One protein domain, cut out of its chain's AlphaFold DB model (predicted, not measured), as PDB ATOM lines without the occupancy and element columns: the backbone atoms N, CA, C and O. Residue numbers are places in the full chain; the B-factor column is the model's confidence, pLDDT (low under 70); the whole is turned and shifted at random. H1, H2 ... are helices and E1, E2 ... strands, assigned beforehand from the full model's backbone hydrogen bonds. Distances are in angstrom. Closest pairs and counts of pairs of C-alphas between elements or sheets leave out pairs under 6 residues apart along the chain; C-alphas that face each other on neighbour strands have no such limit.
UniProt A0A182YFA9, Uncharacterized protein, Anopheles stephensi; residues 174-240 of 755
ATOM      1  N   GLU A 174      13.675 209.895  14.434       91.69
ATOM      2  CA  GLU A 174      13.206 210.443  13.161       91.69
ATOM      3  C   GLU A 174      12.065 209.608  12.557       91.69
ATOM      4  O   GLU A 174      12.170 208.396  12.354       91.69
ATOM      5  N   CYS A 175      10.966 210.286  12.221       91.50
ATOM      6  CA  CYS A 175       9.853 209.728  11.456       91.50
ATOM      7  C   CYS A 175      10.236 209.554   9.976       91.50
ATOM      8  O   CYS A 175      10.352 210.541   9.245       91.50
ATOM      9  N   ASN A 176      10.318 208.316   9.481       87.38
ATOM     10  CA  ASN A 176      10.664 208.039   8.078       87.38
ATOM     11  C   ASN A 176       9.594 208.505   7.072       87.38
ATOM     12  O   ASN A 176       9.878 208.615   5.880       87.38
ATOM     13  N   VAL A 177       8.370 208.809   7.525       83.12
ATOM     14  CA  VAL A 177       7.262 209.242   6.651       83.12
ATOM     15  C   VAL A 177       7.261 210.755   6.388       83.12
ATOM     16  O   VAL A 177       6.746 211.188   5.359       83.12
ATOM     17  N   CYS A 178       7.828 211.580   7.277       81.75
ATOM     18  CA  CYS A 178       7.869 213.039   7.080       81.75
ATOM     19  C   CYS A 178       9.162 213.749   7.519       81.75
ATOM     20  O   CYS A 178       9.219 214.975   7.427       81.75
ATOM     21  N   ARG A 179      10.179 213.008   7.978       89.19
ATOM     22  CA  ARG A 179      11.466 213.521   8.483       89.19
ATOM     23  C   ARG A 179      11.357 214.425   9.727       89.19
ATOM     24  O   ARG A 179      12.258 215.214   9.998       89.19
ATOM     25  N   LEU A 180      10.277 214.311  10.514       88.56
ATOM     26  CA  LEU A 180      10.207 214.951  11.834       88.56
ATOM     27  C   LEU A 180      11.227 214.304  12.778       88.56
ATOM     28  O   LEU A 180      11.125 213.104  13.039       88.56
ATOM     29  N   LYS A 181      12.136 215.118  13.328       89.88
ATOM     30  CA  LYS A 181      13.063 214.747  14.406       89.88
ATOM     31  C   LYS A 181      12.531 215.176  15.778       89.88
ATOM     32  O   LYS A 181      11.939 216.248  15.904       89.88
ATOM     33  N   SER A 182      12.760 214.365  16.810       87.50
ATOM     34  CA  SER A 182      12.507 214.706  18.220       87.50
ATOM     35  C   SER A 182      13.436 213.911  19.140       87.50
ATOM     36  O   SER A 182      13.715 212.755  18.850       87.50
ATOM     37  N   SER A 183      13.878 214.477  20.268       80.75
ATOM     38  CA  SER A 183      14.630 213.724  21.293       80.75
ATOM     39  C   SER A 183      13.806 212.592  21.921       80.75
ATOM     40  O   SER A 183      14.353 211.607  22.402       80.75
ATOM     41  N   PHE A 184      12.474 212.690  21.892       80.12
ATOM     42  CA  PHE A 184      11.597 211.689  22.487       80.12
ATOM     43  C   PHE A 184      11.065 210.716  21.435       80.12
ATOM     44  O   PHE A 184      10.210 211.073  20.617       80.12
ATOM     45  N   ARG A 185      11.429 209.433  21.562       84.69
ATOM     46  CA  ARG A 185      10.747 208.336  20.852       84.69
ATOM     47  C   ARG A 185       9.226 208.414  21.014       84.69
ATOM     48  O   ARG A 185       8.497 208.223  20.044       84.69
ATOM     49  N   GLN A 186       8.753 208.718  22.226       82.50
ATOM     50  CA  GLN A 186       7.326 208.849  22.528       82.50
ATOM     51  C   GLN A 186       6.667 209.955  21.690       82.50
ATOM     52  O   GLN A 186       5.615 209.716  21.112       82.50
ATOM     53  N   THR A 187       7.305 211.119  21.533       83.81
ATOM     54  CA  THR A 187       6.784 212.199  20.680       83.81
ATOM     55  C   THR A 187       6.781 211.811  19.203       83.81
ATOM     56  O   THR A 187       5.845 212.175  18.498       83.81
ATOM     57  N   VAL A 188       7.752 211.025  18.722       88.44
ATOM     58  CA  VAL A 188       7.709 210.484  17.349       88.44
ATOM     59  C   VAL A 188       6.583 209.459  17.183       88.44
ATOM     60  O   VAL A 188       5.882 209.503  16.178       88.44
ATOM     61  N   MET A 189       6.343 208.590  18.169       84.38
ATOM     62  CA  MET A 189       5.230 207.628  18.155       84.38
ATOM     63  C   MET A 189       3.858 208.319  18.233       84.38
ATOM     64  O   MET A 189       2.964 207.997  17.454       84.38
ATOM     65  N   GLU A 190       3.692 209.316  19.101       84.19
ATOM     66  CA  GLU A 190       2.483 210.147  19.169       84.19
ATOM     67  C   GLU A 190       2.283 210.954  17.885       84.19
ATOM     68  O   GLU A 190       1.157 211.109  17.419       84.19
ATOM     69  N   HIS A 191       3.358 211.437  17.266       88.69
ATOM     70  CA  HIS A 191       3.303 212.043  15.942       88.69
ATOM     71  C   HIS A 191       2.855 211.030  14.872       88.69
ATOM     72  O   HIS A 191       1.972 211.345  14.077       88.69
ATOM     73  N   MET A 192       3.396 209.808  14.857       85.31
ATOM     74  CA  MET A 192       2.982 208.750  13.925       85.31
ATOM     75  C   MET A 192       1.482 208.451  14.061       85.31
ATOM     76  O   MET A 192       0.769 208.388  13.057       85.31
ATOM     77  N   GLN A 193       0.979 208.387  15.294       83.44
ATOM     78  CA  GLN A 193      -0.435 208.164  15.567       83.44
ATOM     79  C   GLN A 193      -1.303 209.361  15.147       83.44
ATOM     80  O   GLN A 193      -2.243 209.196  14.377       83.44
ATOM     81  N   ASN A 194      -0.965 210.580  15.575       79.44
ATOM     82  CA  ASN A 194      -1.805 211.769  15.367       79.44
ATOM     83  C   ASN A 194      -1.669 212.424  13.975       79.44
ATOM     84  O   ASN A 194      -2.505 213.246  13.605       79.44
ATOM     85  N   VAL A 195      -0.607 212.130  13.215       81.44
ATOM     86  CA  VAL A 195      -0.264 212.831  11.954       81.44
ATOM     87  C   VAL A 195      -0.206 211.891  10.738       81.44
ATOM     88  O   VAL A 195      -0.187 212.377   9.594       81.44
ATOM     89  N   HIS A 196      -0.202 210.571  10.972       78.62
ATOM     90  CA  HIS A 196      -0.161 209.526   9.940       78.62
ATOM     91  C   HIS A 196      -1.173 208.371  10.138       78.62
ATOM     92  O   HIS A 196      -1.260 207.528   9.247       78.62
ATOM     93  N   ASP A 197      -1.941 208.338  11.237       79.31
ATOM     94  CA  ASP A 197      -2.836 207.228  11.631       79.31
ATOM     95  C   ASP A 197      -2.130 205.853  11.684       79.31
ATOM     96  O   ASP A 197      -2.571 204.805  11.189       79.31
ATOM     97  N   LEU A 198      -0.942 205.881  12.285       78.81
ATOM     98  CA  LEU A 198      -0.110 204.716  12.540       78.81
ATOM     99  C   LEU A 198      -0.006 204.513  14.059       78.81
ATOM    100  O   LEU A 198       0.648 205.317  14.725       78.81
ATOM    101  N   PRO A 199      -0.633 203.464  14.634       69.44
ATOM    102  CA  PRO A 199      -0.361 203.052  16.005       69.44
ATOM    103  C   PRO A 199       1.132 202.736  16.172       69.44
ATOM    104  O   PRO A 199       1.851 202.549  15.191       69.44
ATOM    105  N   GLY A 200       1.610 202.675  17.418       74.06
ATOM    106  CA  GLY A 200       3.040 202.691  17.768       74.06
ATOM    107  C   GLY A 200       3.926 201.532  17.267       74.06
ATOM    108  O   GLY A 200       5.087 201.440  17.682       74.06
ATOM    109  N   GLU A 201       3.417 200.653  16.402       86.50
ATOM    110  CA  GLU A 201       4.194 199.649  15.679       86.50
ATOM    111  C   GLU A 201       5.343 200.283  14.874       86.50
ATOM    112  O   GLU A 201       5.180 201.290  14.191       86.50
ATOM    113  N   ARG A 202       6.532 199.673  14.946       84.06
ATOM    114  CA  ARG A 202       7.754 200.188  14.306       84.06
ATOM    115  C   ARG A 202       7.905 199.725  12.852       84.06
ATOM    116  O   ARG A 202       8.567 200.406  12.073       84.06
ATOM    117  N   PHE A 203       7.288 198.603  12.474       86.62
ATOM    118  CA  PHE A 203       7.450 197.966  11.163       86.62
ATOM    119  C   PHE A 203       6.101 197.710  10.484       86.62
ATOM    120  O   PHE A 203       5.205 197.107  11.082       86.62
ATOM    121  N   MET A 204       5.982 198.100   9.213       87.38
ATOM    122  CA  MET A 204       4.859 197.741   8.342       87.38
ATOM    123  C   MET A 204       5.321 196.773   7.248       87.38
ATOM    124  O   MET A 204       6.417 196.922   6.697       87.38
ATOM    125  N   CYS A 205       4.482 195.791   6.912       89.88
ATOM    126  CA  CYS A 205       4.633 195.061   5.658       89.88
ATOM    127  C   CYS A 205       4.274 195.984   4.478       89.88
ATOM    128  O   CYS A 205       3.289 196.713   4.539       89.88
ATOM    129  N   SER A 206       5.052 195.957   3.396       83.62
ATOM    130  CA  SER A 206       4.743 196.705   2.165       83.62
ATOM    131  C   SER A 206       3.635 196.059   1.319       83.62
ATOM    132  O   SER A 206       3.055 196.724   0.462       83.62
ATOM    133  N   LEU A 207       3.340 194.779   1.569       83.31
ATOM    134  CA  LEU A 207       2.492 193.920   0.736       83.31
ATOM    135  C   LEU A 207       1.090 193.690   1.317       83.31
ATOM    136  O   LEU A 207       0.170 193.309   0.593       83.31
ATOM    137  N   CYS A 208       0.907 193.902   2.622       87.12
ATOM    138  CA  CYS A 208      -0.389 193.802   3.286       87.12
ATOM    139  C   CYS A 208      -0.455 194.687   4.541       87.12
ATOM    140  O   CYS A 208       0.558 195.164   5.044       87.12
ATOM    141  N   ASN A 209      -1.654 194.866   5.098       81.00
ATOM    142  CA  ASN A 209      -1.909 195.777   6.223       81.00
ATOM    143  C   ASN A 209      -1.376 195.295   7.597       81.00
ATOM    144  O   ASN A 209      -1.825 195.792   8.631       81.00
ATOM    145  N   MET A 210      -0.449 194.332   7.647       87.50
ATOM    146  CA  MET A 210       0.117 193.822   8.900       87.50
ATOM    147  C   MET A 210       1.152 194.797   9.487       87.50
ATOM    148  O   MET A 210       2.122 195.182   8.825       87.50
ATOM    149  N   ARG A 211       0.962 195.166  10.760       85.06
ATOM    150  CA  ARG A 211       1.797 196.113  11.523       85.06
ATOM    151  C   ARG A 211       2.393 195.412  12.740       85.06
ATOM    152  O   ARG A 211       1.696 194.661  13.420       85.06
ATOM    153  N   MET A 212       3.688 195.605  13.004       90.25
ATOM    154  CA  MET A 212       4.434 194.849  14.019       90.25
ATOM    155  C   MET A 212       5.437 195.711  14.802       90.25
ATOM    156  O   MET A 212       6.122 196.580  14.270       90.25
ATOM    157  N   LEU A 213       5.562 195.421  16.100       84.56
ATOM    158  CA  LEU A 213       6.435 196.144  17.039       84.56
ATOM    159  C   LEU A 213       7.933 195.794  16.916       84.56
ATOM    160  O   LEU A 213       8.769 196.529  17.432       84.56
ATOM    161  N   THR A 214       8.276 194.663  16.292       87.25
ATOM    162  CA  THR A 214       9.598 194.013  16.400       87.25
ATOM    163  C   THR A 214      10.021 193.382  15.070       87.25
ATOM    164  O   THR A 214       9.218 192.656  14.470       87.25
ATOM    165  N   LYS A 215      11.278 193.596  14.654       91.38
ATOM    166  CA  LYS A 215      11.843 193.211  13.344       91.38
ATOM    167  C   LYS A 215      11.732 191.704  13.066       91.38
ATOM    168  O   LYS A 215      11.509 191.274  11.939       91.38
ATOM    169  N   GLU A 216      11.803 190.894  14.116       94.06
ATOM    170  CA  GLU A 216      11.767 189.428  14.082       94.06
ATOM    171  C   GLU A 216      10.357 188.909  13.781       94.06
ATOM    172  O   GLU A 216      10.196 187.871  13.139       94.06
ATOM    173  N   LYS A 217       9.320 189.631  14.233       93.56
ATOM    174  CA  LYS A 217       7.925 189.318  13.887       93.56
ATOM    175  C   LYS A 217       7.635 189.704  12.444       93.56
ATOM    176  O   LYS A 217       6.981 188.929  11.758       93.56
ATOM    177  N   SER A 218       8.149 190.839  11.969       92.38
ATOM    178  CA  SER A 218       7.916 191.286  10.593       92.38
ATOM    179  C   SER A 218       8.654 190.440   9.556       92.38
ATOM    180  O   SER A 218       8.030 190.060   8.570       92.38
ATOM    181  N   ILE A 219       9.896 190.015   9.821       92.44
ATOM    182  CA  ILE A 219      10.595 189.026   8.978       92.44
ATOM    183  C   ILE A 219       9.835 187.691   8.958       92.44
ATOM    184  O   ILE A 219       9.698 187.074   7.905       92.44
ATOM    185  N   ARG A 220       9.319 187.241  10.110       95.31
ATOM    186  CA  ARG A 220       8.563 185.985  10.212       95.31
ATOM    187  C   ARG A 220       7.246 186.040   9.439       95.31
ATOM    188  O   ARG A 220       7.032 185.201   8.576       95.31
ATOM    189  N   HIS A 221       6.418 187.053   9.697       94.81
ATOM    190  CA  HIS A 221       5.177 187.285   8.961       94.81
ATOM    191  C   HIS A 221       5.437 187.336   7.452       94.81
ATOM    192  O   HIS A 221       4.707 186.697   6.698       94.81
ATOM    193  N   PHE A 222       6.498 188.027   7.021       93.56
ATOM    194  CA  PHE A 222       6.872 188.079   5.615       93.56
ATOM    195  C   PHE A 222       7.154 186.673   5.057       93.56
ATOM    196  O   PHE A 222       6.529 186.275   4.080       93.56
ATOM    197  N   LYS A 223       8.009 185.877   5.713       94.19
ATOM    198  CA  LYS A 223       8.302 184.489   5.296       94.19
ATOM    199  C   LYS A 223       7.068 183.576   5.286       94.19
ATOM    200  O   LYS A 223       6.981 182.692   4.444       94.19
ATOM    201  N   GLU A 224       6.130 183.780   6.208       96.12
ATOM    202  CA  GLU A 224       4.913 182.964   6.349       96.12
ATOM    203  C   GLU A 224       3.792 183.352   5.363       96.12
ATOM    204  O   GLU A 224       2.994 182.496   4.993       96.12
ATOM    205  N   ASN A 225       3.704 184.623   4.948       94.94
ATOM    206  CA  ASN A 225       2.564 185.160   4.182       94.94
ATOM    207  C   ASN A 225       2.945 185.635   2.765       94.94
ATOM    208  O   ASN A 225       2.071 185.771   1.909       94.94
ATOM    209  N   HIS A 226       4.233 185.874   2.507       93.62
ATOM    210  CA  HIS A 226       4.771 186.401   1.249       93.62
ATOM    211  C   HIS A 226       6.035 185.627   0.791       93.62
ATOM    212  O   HIS A 226       7.053 186.244   0.487       93.62
ATOM    213  N   PRO A 227       6.012 184.277   0.724       93.19
ATOM    214  CA  PRO A 227       7.220 183.451   0.564       93.19
ATOM    215  C   PRO A 227       7.972 183.619  -0.769       93.19
ATOM    216  O   PRO A 227       9.125 183.209  -0.857       93.19
ATOM    217  N   ASN A 228       7.341 184.212  -1.790       92.56
ATOM    218  CA  ASN A 228       7.866 184.318  -3.159       92.56
ATOM    219  C   ASN A 228       8.139 185.780  -3.580       92.56
ATOM    220  O   ASN A 228       7.983 186.116  -4.754       92.56
ATOM    221  N   GLN A 229       8.433 186.677  -2.634       85.38
ATOM    222  CA  GLN A 229       8.696 188.102  -2.887       85.38
ATOM    223  C   GLN A 229       9.870 188.589  -2.022       85.38
ATOM    224  O   GLN A 229      10.179 187.979  -0.999       85.38
ATOM    225  N   ASP A 230      10.529 189.682  -2.411       84.50
ATOM    226  CA  ASP A 230      11.673 190.220  -1.664       84.50
ATOM    227  C   ASP A 230      11.251 191.033  -0.435       84.50
ATOM    228  O   ASP A 230      10.235 191.733  -0.438       84.50
ATOM    229  N   VAL A 231      12.056 190.955   0.632       78.75
ATOM    230  CA  VAL A 231      11.714 191.412   1.994       78.75
ATOM    231  C   VAL A 231      11.772 192.943   2.138       78.75
ATOM    232  O   VAL A 231      12.588 193.503   2.871       78.75
ATOM    233  N   VAL A 232      10.859 193.646   1.469       77.56
ATOM    234  CA  VAL A 232      10.679 195.099   1.591       77.56
ATOM    235  C   VAL A 232       9.871 195.411   2.856       77.56
ATOM    236  O   VAL A 232       8.650 195.580   2.823       77.56
ATOM    237  N   MET A 233      10.547 195.471   4.005       81.38
ATOM    238  CA  MET A 233       9.955 195.969   5.253       81.38
ATOM    239  C   MET A 233      10.159 197.474   5.387       81.38
ATOM    240  O   MET A 233      11.256 197.974   5.150       81.38
ATOM    241  N   ILE A 234       9.126 198.185   5.834       84.94
ATOM    242  CA  ILE A 234       9.202 199.632   6.038       84.94
ATOM    243  C   ILE A 234       9.268 199.910   7.537       84.94
ATOM    244  O   ILE A 234       8.302 199.690   8.272       84.94
ATOM    245  N   GLU A 235      10.420 200.399   7.983       89.88
ATOM    246  CA  GLU A 235      10.614 200.942   9.322       89.88
ATOM    247  C   GLU A 235      10.034 202.360   9.393       89.88
ATOM    248  O   GLU A 235      10.395 203.238   8.609       89.88
ATOM    249  N   MET A 236       9.092 202.580  10.308       87.25
ATOM    250  CA  MET A 236       8.251 203.783  10.327       87.25
ATOM    251  C   MET A 236       8.919 204.962  11.036       87.25
ATOM    252  O   MET A 236       8.765 206.114  10.626       87.25
ATOM    253  N   TYR A 237       9.715 204.658  12.054       89.06
ATOM    254  CA  TYR A 237      10.584 205.588  12.754       89.06
ATOM    255  C   TYR A 237      11.875 204.870  13.140       89.06
ATOM    256  O   TYR A 237      11.846 203.690  13.500       89.06
ATOM    257  N   HIS A 238      12.991 205.586  13.079       89.44
ATOM    258  CA  HIS A 238      14.299 205.093  13.495       89.44
ATOM    259  C   HIS A 238      14.946 206.069  14.478       89.44
ATOM    260  O   HIS A 238      14.470 207.186  14.687       89.44
ATOM    261  N   GLU A 239      16.009 205.611  15.114       89.62
ATOM    262  CA  GLU A 239      16.931 206.441  15.877       89.62
ATOM    263  C   GLU A 239      17.903 207.040  14.857       89.62
ATOM    264  O   GLU A 239      18.555 206.288  14.134       89.62
ATOM    265  N   ALA A 240      17.911 208.365  14.693       86.81
ATOM    266  CA  ALA A 240      18.760 208.999  13.694       86.81
ATOM    267  C   ALA A 240      20.201 208.987  14.196       86.81
ATOM    268  O   ALA A 240      20.517 209.596  15.221       86.81
TER     269      ALA A 240
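This is residues 174 to 240 of the 755 residues of an uncharacterized protein of Anopheles stephensi (UniProt A0A182YFA9). A small two-stranded sheet, E1 and E2, forms the middle of an elongated domain, with H2 towards one end and H1 towards the other. E2 runs on into E3, which pairs with residues 174 to 175. The 67 printed residues, under half in named elements, run H1 E1 H2 E2 E3, class mixed; E1 - E2 is antiparallel. It is compact, radius of gyration of the C-alphas 12.4 A, spanning 38 by 21 by 17 A.

E1, residues 203 to 205, and E2, residues 233 to 235, are antiparallel neighbours at 151 degrees; N 204 and O 234 are 3.0 A apart, within hydrogen-bond range. The closest C-alphas of E1 and H2, residues 215 to 225, are Phe 203 and Ser 218, 6.7 A. E2 runs on at 63 degrees into E3, residues 237 to 239. The closest C-alphas of E3 and H1, residues 185 to 196, are Tyr 237 and Val 188, 7.3 A. H1 and H2 are apart. In both helices every O i to N i+4 pair is within hydrogen-bond range.

H1, 15.5 A long, begins at C-alpha 185 (10.747, 208.336, 20.852). H2 is 15.3 A long; E3 ends at C-alpha 239 (16.931, 206.441, 15.877).

The farthest C-alphas, Ser 183 and Asn 228, are 38.8 A apart. The printed part has no cut; no link is long. Residue 199 has pLDDT under 70.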